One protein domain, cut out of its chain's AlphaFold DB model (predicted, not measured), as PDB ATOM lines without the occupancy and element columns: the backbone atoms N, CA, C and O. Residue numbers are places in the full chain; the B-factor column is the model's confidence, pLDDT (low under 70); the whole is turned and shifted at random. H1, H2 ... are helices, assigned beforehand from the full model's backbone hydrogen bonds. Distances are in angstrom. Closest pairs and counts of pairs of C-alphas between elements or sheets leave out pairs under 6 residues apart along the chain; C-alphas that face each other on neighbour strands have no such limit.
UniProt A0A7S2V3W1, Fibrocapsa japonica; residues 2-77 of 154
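What this domain is: This is residues 2 to 77 of the 154 residues of a protein of Fibrocapsa japonica (UniProt A0A7S2V3W1). Three helices form a small cluster in which H2 and H3 pack as a helical hairpin and H1 crosses H2 steeply on another side, while an arm of the printed part, residues 2 to 8, sticks out from this body and makes much of the length. A long loop, residues 48 to 62, leads from H2 to H3. The printed part has 76 residues, with three named helices in the order H1, H2, H3 and no named strand. The class is all helix, though the helices hold 37 of the 76 printed residues, under half. The whole is compact, with a radius of gyration of the C-alphas of 13.0 A, yet elongated in outline, with spans of 46 by 26 by 24 A.

Where its parts are: Start at C-alpha 2, at (180.645, 279.862, 201.410), and go along residues 2 to 16, which hold no named element. Find C-alpha 17 at (190.403, 291.321, 182.670); there H1 begins, and it runs over residues 17 to 29, 17.9 A from first to last C-alpha. Look next at C-alpha 37, at (185.230, 295.164, 170.198), where H2 begins; it holds residues 37 to 47 and measures 15.3 A. H3 holds residues 63 to 75 and measures 17.7 A, and you find its last C-alpha, that of Gln 75, at (182.163, 301.088, 164.224).

How they stand to each other: H1 touches H2 with residues 18 to 23 alone. Look at Ala 19 and Asp 39, whose C-alphas are the closest of the two helices, 4.5 A apart. H1 and H2 run the same way at a steep tilt of 59 degrees. H2 and H3 form a helical hairpin and touch, with the C-alphas of Ala 40 and Cys 69 closest at 4.7 A. They run opposite ways at a shallow tilt of 29 degrees. H1 and H3 are close but not clearly touching; their closest C-alphas, those of Phe 26 and Leu 65, are 7.8 A apart. In H1, H2 and H3 every O i to N i+4 pair is within hydrogen-bond range.

The domain as a whole: The two C-alphas farthest apart are those of Thr 3 and Gln 75, at 45.9 A. The printed part has no cut. The link from H1 to H2, with 7 residues, is short, and the link from H2 to H3, with 15 residues, is long. Residues 2 to 8 stand free. The mean pLDDT of the printed part is 83.3; look for values under 70 at residues 2 to 7 and 49 to 54.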
ATOM      1  N   SER A   2     179.631 278.950 200.847       46.19
ATOM      2  CA  SER A   2     180.645 279.862 201.410       46.19
ATOM      3  C   SER A   2     181.089 279.348 202.775       46.19
ATOM      4  O   SER A   2     180.321 279.424 203.733       46.19
ATOM      5  N   THR A   3     182.326 278.875 202.874       54.41
ATOM      6  CA  THR A   3     182.926 278.395 204.128       54.41
ATOM      7  C   THR A   3     183.942 279.362 204.747       54.41
ATOM      8  O   THR A   3     184.531 279.014 205.760       54.41
ATOM      9  N   ASP A   4     184.122 280.582 204.215       65.69
ATOM     10  CA  ASP A   4     185.162 281.500 204.733       65.69
ATOM     11  C   ASP A   4     184.852 283.008 204.578       65.69
ATOM     12  O   ASP A   4     185.747 283.846 204.496       65.69
ATOM     13  N   GLY A   5     183.575 283.386 204.439       63.72
ATOM     14  CA  GLY A   5     183.173 284.788 204.208       63.72
ATOM     15  C   GLY A   5     183.624 285.371 202.858       63.72
ATOM     16  O   GLY A   5     183.428 286.556 202.593       63.72
ATOM     17  N   ARG A   6     184.216 284.543 201.991       63.69
ATOM     18  CA  ARG A   6     184.594 284.886 200.618       63.69
ATOM     19  C   ARG A   6     183.461 284.524 199.669       63.69
ATOM     20  O   ARG A   6     183.035 283.372 199.610       63.69
ATOM     21  N   PHE A   7     183.019 285.505 198.891       62.81
ATOM     22  CA  PHE A   7     182.131 285.279 197.758       62.81
ATOM     23  C   PHE A   7     182.983 284.999 196.521       62.81
ATOM     24  O   PHE A   7     183.764 285.848 196.098       62.81
ATOM     25  N   ILE A   8     182.850 283.793 195.969       73.06
ATOM     26  CA  ILE A   8     183.455 283.418 194.691       73.06
ATOM     27  C   ILE A   8     182.350 283.510 193.646       73.06
ATOM     28  O   ILE A   8     181.372 282.765 193.711       73.06
ATOM     29  N   LEU A   9     182.498 284.454 192.721       72.69
ATOM     30  CA  LEU A   9     181.652 284.565 191.543       72.69
ATOM     31  C   LEU A   9     182.356 283.848 190.390       72.69
ATOM     32  O   LEU A   9     183.456 284.248 190.007       72.69
ATOM     33  N   THR A  10     181.734 282.802 189.858       78.88
ATOM     34  CA  THR A  10     182.226 282.104 188.666       78.88
ATOM     35  C   THR A  10     181.454 282.616 187.456       78.88
ATOM     36  O   THR A  10     180.228 282.526 187.425       78.88
ATOM     37  N   LEU A  11     182.174 283.187 186.493       82.12
ATOM     38  CA  LEU A  11     181.645 283.680 185.222       82.12
ATOM     39  C   LEU A  11     182.116 282.723 184.123       82.12
ATOM     40  O   LEU A  11     183.312 282.441 184.044       82.12
ATOM     41  N   GLU A  12     181.193 282.212 183.311       82.00
ATOM     42  CA  GLU A  12     181.456 281.214 182.274       82.00
ATOM     43  C   GLU A  12     180.811 281.636 180.938       82.00
ATOM     44  O   GLU A  12     179.587 281.670 180.840       82.00
ATOM     45  N   PRO A  13     181.615 281.939 179.901       85.50
ATOM     46  CA  PRO A  13     183.073 282.065 179.945       85.50
ATOM     47  C   PRO A  13     183.516 283.286 180.778       85.50
ATOM     48  O   PRO A  13     182.801 284.288 180.854       85.50
ATOM     49  N   PRO A  14     184.714 283.256 181.389       89.12
ATOM     50  CA  PRO A  14     185.210 284.399 182.144       89.12
ATOM     51  C   PRO A  14     185.435 285.583 181.195       89.12
ATOM     52  O   PRO A  14     185.993 285.371 180.115       89.12
ATOM     53  N   PRO A  15     185.015 286.813 181.550       91.56
ATOM     54  CA  PRO A  15     185.311 287.996 180.749       91.56
ATOM     55  C   PRO A  15     186.817 288.262 180.736       91.56
ATOM     56  O   PRO A  15     187.542 287.874 181.662       91.56
ATOM     57  N   THR A  16     187.303 288.988 179.732       91.44
ATOM     58  CA  THR A  16     188.673 289.494 179.782       91.44
ATOM     59  C   THR A  16     188.848 290.401 181.002       91.44
ATOM     60  O   THR A  16     187.941 291.118 181.439       91.44
ATOM     61  N   VAL A  17     190.064 290.420 181.555       91.56
ATOM     62  CA  VAL A  17     190.403 291.321 182.670       91.56
ATOM     63  C   VAL A  17     190.145 292.781 182.284       91.56
ATOM     64  O   VAL A  17     189.697 293.571 183.111       91.56
ATOM     65  N   ARG A  18     190.386 293.140 181.016       93.19
ATOM     66  CA  ARG A  18     190.147 294.488 180.489       93.19
ATOM     67  C   ARG A  18     188.662 294.840 180.482       93.19
ATOM     68  O   ARG A  18     188.311 295.885 181.028       93.19
ATOM     69  N   ALA A  19     187.810 293.970 179.941       93.38
ATOM     70  CA  ALA A  19     186.362 294.153 179.942       93.38
ATOM     71  C   ALA A  19     185.820 294.281 181.368       93.38
ATOM     72  O   ALA A  19     185.083 295.217 181.678       93.38
ATOM     73  N   PHE A  20     186.253 293.395 182.268       92.81
ATOM     74  CA  PHE A  20     185.797 293.407 183.653       92.81
ATOM     75  C   PHE A  20     186.235 294.673 184.408       92.81
ATOM     76  O   PHE A  20     185.437 295.273 185.126       92.81
ATOM     77  N   LEU A  21     187.472 295.140 184.219       93.00
ATOM     78  CA  LEU A  21     187.935 296.398 184.817       93.00
ATOM     79  C   LEU A  21     187.206 297.620 184.246       93.00
ATOM     80  O   LEU A  21     186.855 298.520 185.008       93.00
ATOM     81  N   ALA A  22     186.955 297.656 182.934       93.12
ATOM     82  CA  ALA A  22     186.189 298.727 182.297       93.12
ATOM     83  C   ALA A  22     184.745 298.767 182.822       93.12
ATOM     84  O   ALA A  22     184.233 299.833 183.163       93.12
ATOM     85  N   PHE A  23     184.128 297.598 182.981       92.94
ATOM     86  CA  PHE A  23     182.813 297.445 183.587       92.94
ATOM     87  C   PHE A  23     182.768 297.943 185.037       92.94
ATOM     88  O   PHE A  23     181.911 298.751 185.394       92.94
ATOM     89  N   LEU A  24     183.726 297.526 185.871       92.19
ATOM     90  CA  LEU A  24     183.839 298.021 187.242       92.19
ATOM     91  C   LEU A  24     184.029 299.540 187.266       92.19
ATOM     92  O   LEU A  24     183.365 300.235 188.030       92.19
ATOM     93  N   ARG A  25     184.889 300.086 186.404       92.25
ATOM     94  CA  ARG A  25     185.092 301.533 186.314       92.25
ATOM     95  C   ARG A  25     183.802 302.269 185.964       92.25
ATOM     96  O   ARG A  25     183.521 303.292 186.592       92.25
ATOM     97  N   PHE A  26     183.005 301.745 185.034       92.81
ATOM     98  CA  PHE A  26     181.687 302.294 184.734       92.81
ATOM     99  C   PHE A  26     180.781 302.291 185.972       92.81
ATOM    100  O   PHE A  26     180.189 303.320 186.283       92.81
ATOM    101  N   LEU A  27     180.743 301.200 186.741       90.94
ATOM    102  CA  LEU A  27     179.948 301.131 187.973       90.94
ATOM    103  C   LEU A  27     180.343 302.191 189.013       90.94
ATOM    104  O   LEU A  27     179.473 302.736 189.689       90.94
ATOM    105  N   TYR A  28     181.636 302.495 189.143       91.38
ATOM    106  CA  TYR A  28     182.120 303.467 190.130       91.38
ATOM    107  C   TYR A  28     182.072 304.923 189.657       91.38
ATOM    108  O   TYR A  28     181.974 305.825 190.485       91.38
ATOM    109  N   THR A  29     182.191 305.172 188.352       92.12
ATOM    110  CA  THR A  29     182.400 306.531 187.814       92.12
ATOM    111  C   THR A  29     181.315 306.994 186.848       92.12
ATOM    112  O   THR A  29     181.247 308.182 186.545       92.12
ATOM    113  N   GLY A  30     180.484 306.082 186.341       89.56
ATOM    114  CA  GLY A  30     179.542 306.335 185.248       89.56
ATOM    115  C   GLY A  30     180.207 306.556 183.885       89.56
ATOM    116  O   GLY A  30     179.514 306.850 182.913       89.56
ATOM    117  N   LEU A  31     181.536 306.435 183.791       88.44
ATOM    118  CA  LEU A  31     182.304 306.689 182.575       88.44
ATOM    119  C   LEU A  31     182.732 305.383 181.905       88.44
ATOM    120  O   LEU A  31     183.048 304.401 182.576       88.44
ATOM    121  N   VAL A  32     182.793 305.412 180.575       86.69
ATOM    122  CA  VAL A  32     183.269 304.308 179.739       86.69
ATOM    123  C   VAL A  32     184.475 304.797 178.946       86.69
ATOM    124  O   VAL A  32     184.403 305.837 178.294       86.69
ATOM    125  N   ASP A  33     185.590 304.075 179.039       83.88
ATOM    126  CA  ASP A  33     186.786 304.367 178.249       83.88
ATOM    127  C   ASP A  33     186.709 303.712 176.865       83.88
ATOM    128  O   ASP A  33     185.915 302.800 176.627       83.88
ATOM    129  N   ALA A  34     187.598 304.134 175.964       87.38
ATOM    130  CA  ALA A  34     187.843 303.402 174.728       87.38
ATOM    131  C   ALA A  34     188.234 301.945 175.036       87.38
ATOM    132  O   ALA A  34     189.082 301.681 175.893       87.38
ATOM    133  N   MET A  35     187.619 301.006 174.327       92.00
ATOM    134  CA  MET A  35     187.835 299.570 174.490       92.00
ATOM    135  C   MET A  35     187.818 298.879 173.131       92.00
ATOM    136  O   MET A  35     187.353 299.452 172.150       92.00
ATOM    137  N   GLU A  36     188.335 297.654 173.083       94.81
ATOM    138  CA  GLU A  36     188.287 296.845 171.867       94.81
ATOM    139  C   GLU A  36     186.903 296.195 171.695       94.81
ATOM    140  O   GLU A  36     186.231 295.926 172.695       94.81
ATOM    141  N   PRO A  37     186.499 295.844 170.461       96.31
ATOM    142  CA  PRO A  37     185.230 295.164 170.198       96.31
ATOM    143  C   PRO A  37     185.029 293.882 171.022       96.31
ATOM    144  O   PRO A  37     183.936 293.634 171.521       96.31
ATOM    145  N   ALA A  38     186.086 293.088 171.227       95.38
ATOM    146  CA  ALA A  38     186.017 291.880 172.052       95.38
ATOM    147  C   ALA A  38     185.726 292.190 173.535       95.38
ATOM    148  O   ALA A  38     184.969 291.464 174.175       95.38
ATOM    149  N   ASP A  39     186.277 293.289 174.068       95.56
ATOM    150  CA  ASP A  39     185.995 293.723 175.439       95.56
ATOM    151  C   ASP A  39     184.553 294.251 175.556       95.56
ATOM    152  O   ASP A  39     183.867 293.991 176.542       95.56
ATOM    153  N   ALA A  40     184.070 294.967 174.534       95.00
ATOM    154  CA  ALA A  40     182.690 295.442 174.471       95.00
ATOM    155  C   ALA A  40     181.683 294.283 174.455       95.00
ATOM    156  O   ALA A  40     180.665 294.351 175.143       95.00
ATOM    157  N   LEU A  41     181.988 293.211 173.717       94.50
ATOM    158  CA  LEU A  41     181.176 291.997 173.686       94.50
ATOM    159  C   LEU A  41     181.059 291.348 175.070       94.50
ATOM    160  O   LEU A  41     179.970 290.957 175.480       94.50
ATOM    161  N   ASP A  42     182.160 291.295 175.817       93.44
ATOM    162  CA  ASP A  42     182.149 290.787 177.188       93.44
ATOM    163  C   ASP A  42     181.302 291.627 178.126       93.44
ATOM    164  O   ASP A  42     180.571 291.103 178.957       93.44
ATOM    165  N   ILE A  43     181.363 292.947 178.004       92.94
ATOM    166  CA  ILE A  43     180.511 293.805 178.824       92.94
ATOM    167  C   ILE A  43     179.035 293.584 178.480       92.94
ATOM    168  O   ILE A  43     178.195 293.565 179.383       92.94
ATOM    169  N   LEU A  44     178.702 293.380 177.204       91.06
ATOM    170  CA  LEU A  44     177.337 293.034 176.812       91.06
ATOM    171  C   LEU A  44     176.910 291.699 177.420       91.06
ATOM    172  O   LEU A  44     175.863 291.673 178.057       91.06
ATOM    173  N   SER A  45     177.727 290.645 177.341       88.69
ATOM    174  CA  SER A  45     177.393 289.339 177.936       88.69
ATOM    175  C   SER A  45     177.255 289.398 179.464       88.69
ATOM    176  O   SER A  45     176.388 288.748 180.043       88.69
ATOM    177  N   LEU A  46     178.031 290.251 180.139       88.75
ATOM    178  CA  LEU A  46     177.887 290.501 181.577       88.75
ATOM    179  C   LEU A  46     176.586 291.225 181.941       88.75
ATOM    180  O   LEU A  46     176.106 291.082 183.068       88.75
ATOM    181  N   THR A  47     176.041 292.023 181.023       86.38
ATOM    182  CA  THR A  47     174.936 292.958 181.283       86.38
ATOM    183  C   THR A  47     173.653 292.635 180.529       86.38
ATOM    184  O   THR A  47     172.701 293.415 180.615       86.38
ATOM    185  N   ASP A  48     173.610 291.526 179.787       73.00
ATOM    186  CA  ASP A  48     172.456 291.129 178.987       73.00
ATOM    187  C   ASP A  48     171.316 290.650 179.885       73.00
ATOM    188  O   ASP A  48     171.179 289.472 180.203       73.00
ATOM    189  N   GLY A  49     170.519 291.599 180.363       57.00
ATOM    190  CA  GLY A  49     169.430 291.362 181.296       57.00
ATOM    191  C   GLY A  49     168.155 292.061 180.858       57.00
ATOM    192  O   GLY A  49     167.700 292.969 181.549       57.00
ATOM    193  N   GLU A  50     167.559 291.613 179.754       52.28
ATOM    194  CA  GLU A  50     166.098 291.504 179.749       52.28
ATOM    195  C   GLU A  50     165.716 290.181 180.430       52.28
ATOM    196  O   GLU A  50     166.532 289.262 180.536       52.28
ATOM    197  N   GLU A  51     164.506 290.102 180.988       46.03
ATOM    198  CA  GLU A  51     164.042 288.935 181.748       46.03
ATOM    199  C   GLU A  51     164.230 287.632 180.941       46.03
ATOM    200  O   GLU A  51     163.446 287.312 180.053       46.03
ATOM    201  N   GLY A  52     165.287 286.876 181.261       46.81
ATOM    202  CA  GLY A  52     165.590 285.573 180.661       46.81
ATOM    203  C   GLY A  52     166.862 285.477 179.807       46.81
ATOM    204  O   GLY A  52     167.202 284.357 179.433       46.81
ATOM    205  N   SER A  53     167.598 286.565 179.531       51.34
ATOM    206  CA  SER A  53     168.764 286.543 178.614       51.34
ATOM    207  C   SER A  53     170.117 286.156 179.240       51.34
ATOM    208  O   SER A  53     171.109 286.036 178.532       51.34
ATOM    209  N   GLY A  54     170.181 285.880 180.547       59.78
ATOM    210  CA  GLY A  54     171.331 285.184 181.152       59.78
ATOM    211  C   GLY A  54     172.546 286.036 181.547       59.78
ATOM    212  O   GLY A  54     173.524 285.479 182.039       59.78
ATOM    213  N   GLY A  55     172.494 287.362 181.415       71.19
ATOM    214  CA  GLY A  55     173.544 288.256 181.903       71.19
ATOM    215  C   GLY A  55     173.706 288.201 183.424       71.19
ATOM    216  O   GLY A  55     172.736 288.144 184.184       71.19
ATOM    217  N   TYR A  56     174.958 288.234 183.879       77.62
ATOM    218  CA  TYR A  56     175.309 288.066 185.292       77.62
ATOM    219  C   TYR A  56     174.897 289.245 186.177       77.62
ATOM    220  O   TYR A  56     174.623 289.064 187.366       77.62
ATOM    221  N   PHE A  57     174.863 290.457 185.621       82.88
ATOM    222  CA  PHE A  57     174.636 291.684 186.375       82.88
ATOM    223  C   PHE A  57     173.424 292.454 185.851       82.88
ATOM    224  O   PHE A  57     173.477 293.126 184.821       82.88
ATOM    225  N   GLN A  58     172.342 292.436 186.630       77.88
ATOM    226  CA  GLN A  58     171.162 293.267 186.391       77.88
ATOM    227  C   GLN A  58     171.405 294.694 186.896       77.88
ATOM    228  O   GLN A  58     171.083 295.044 188.034       77.88
ATOM    229  N   ILE A  59     172.012 295.527 186.054       77.56
ATOM    230  CA  ILE A  59     172.254 296.938 186.369       77.56
ATOM    231  C   ILE A  59     171.078 297.773 185.886       77.56
ATOM    232  O   ILE A  59     170.715 297.741 184.715       77.56
ATOM    233  N   ARG A  60     170.513 298.578 186.788       73.25
ATOM    234  CA  ARG A  60     169.492 299.563 186.421       73.25
ATOM    235  C   ARG A  60     170.109 300.668 185.563       73.25
ATOM    236  O   ARG A  60     171.148 301.207 185.932       73.25
ATOM    237  N   SER A  61     169.428 301.034 184.477       73.31
ATOM    238  CA  SER A  61     169.795 302.166 183.610       73.31
ATOM    239  C   SER A  61     171.192 302.040 182.978       73.31
ATOM    240  O   SER A  61     171.976 302.986 182.993       73.31
ATOM    241  N   ASN A  62     171.510 300.870 182.415       84.00
ATOM    242  CA  ASN A  62     172.771 300.620 181.706       84.00
ATOM    243  C   ASN A  62     172.715 300.943 180.197       84.00
ATOM    244  O   ASN A  62     173.666 300.630 179.481       84.00
ATOM    245  N   ASP A  63     171.653 301.603 179.722       87.12
ATOM    246  CA  ASP A  63     171.425 301.917 178.302       87.12
ATOM    247  C   ASP A  63     172.610 302.646 177.661       87.12
ATOM    248  O   ASP A  63     172.996 302.349 176.533       87.12
ATOM    249  N   TYR A  64     173.234 303.565 178.404       89.06
ATOM    250  CA  TYR A  64     174.421 304.282 177.939       89.06
ATOM    251  C   TYR A  64     175.615 303.344 177.710       89.06
ATOM    252  O   TYR A  64     176.259 303.411 176.665       89.06
ATOM    253  N   LEU A  65     175.893 302.444 178.662       91.44
ATOM    254  CA  LEU A  65     176.981 301.471 178.551       91.44
ATOM    255  C   LEU A  65     176.731 300.516 177.384       91.44
ATOM    256  O   LEU A  65     177.607 300.327 176.544       91.44
ATOM    257  N   ARG A  66     175.524 299.950 177.305       90.38
ATOM    258  CA  ARG A  66     175.154 299.011 176.241       90.38
ATOM    259  C   ARG A  66     175.196 299.682 174.872       90.38
ATOM    260  O   ARG A  66     175.776 299.127 173.944       90.38
ATOM    261  N   GLY A  67     174.660 300.896 174.756       90.88
ATOM    262  CA  GLY A  67     174.727 301.697 173.533       90.88
ATOM    263  C   GLY A  67     176.166 301.950 173.086       90.88
ATOM    264  O   GLY A  67     176.483 301.769 171.911       90.88
ATOM    265  N   PHE A  68     177.059 302.278 174.023       93.00
ATOM    266  CA  PHE A  68     178.485 302.433 173.736       93.00
ATOM    267  C   PHE A  68     179.130 301.122 173.258       93.00
ATOM    268  O   PHE A  68     179.866 301.124 172.271       93.00
ATOM    269  N   CYS A  69     178.838 299.991 173.907       94.00
ATOM    270  CA  CYS A  69     179.372 298.688 173.506       94.00
ATOM    271  C   CYS A  69     178.886 298.267 172.110       94.00
ATOM    272  O   CYS A  69     179.697 297.847 171.285       94.00
ATOM    273  N   HIS A  70     177.599 298.453 171.799       93.19
ATOM    274  CA  HIS A  70     177.078 298.225 170.449       93.19
ATOM    275  C   HIS A  70     177.751 299.139 169.422       93.19
ATOM    276  O   HIS A  70     178.150 298.682 168.354       93.19
ATOM    277  N   GLN A  71     177.948 300.419 169.749       93.50
ATOM    278  CA  GLN A  71     178.672 301.334 168.872       93.50
ATOM    279  C   GLN A  71     180.109 300.857 168.610       93.50
ATOM    280  O   GLN A  71     180.568 300.904 167.470       93.50
ATOM    281  N   CYS A  72     180.809 300.365 169.637       94.12
ATOM    282  CA  CYS A  72     182.149 299.796 169.499       94.12
ATOM    283  C   CYS A  72     182.153 298.588 168.543       94.12
ATOM    284  O   CYS A  72     182.943 298.562 167.600       94.12
ATOM    285  N   LEU A  73     181.210 297.653 168.711       93.81
ATOM    286  CA  LEU A  73     181.067 296.479 167.840       93.81
ATOM    287  C   LEU A  73     180.733 296.831 166.385       93.81
ATOM    288  O   LEU A  73     181.173 296.136 165.477       93.81
ATOM    289  N   HIS A  74     179.981 297.904 166.141       90.38
ATOM    290  CA  HIS A  74     179.590 298.284 164.780       90.38
ATOM    291  C   HIS A  74     180.588 299.206 164.074       90.38
ATOM    292  O   HIS A  74     180.628 299.218 162.847       90.38
ATOM    293  N   GLN A  75     181.356 300.009 164.812       92.12
ATOM    294  CA  GLN A  75     182.163 301.088 164.224       92.12
ATOM    295  C   GLN A  75     183.673 300.902 164.384       92.12
ATOM    296  O   GLN A  75     184.431 301.607 163.722       92.12
ATOM    297  N   GLN A  76     184.126 300.004 165.263       94.06
ATOM    298  CA  GLN A  76     185.549 299.877 165.617       94.06
ATOM    299  C   GLN A  76     186.144 298.508 165.261       94.06
ATOM    300  O   GLN A  76     187.274 298.203 165.649       94.06
ATOM    301  N   VAL A  77     185.411 297.681 164.510       95.12
ATOM    302  CA  VAL A  77     185.936 296.426 163.959       95.12
ATOM    303  C   VAL A  77     186.878 296.734 162.798       95.12
ATOM    304  O   VAL A  77     186.568 297.511 161.899       95.12
TER     305      VAL A  77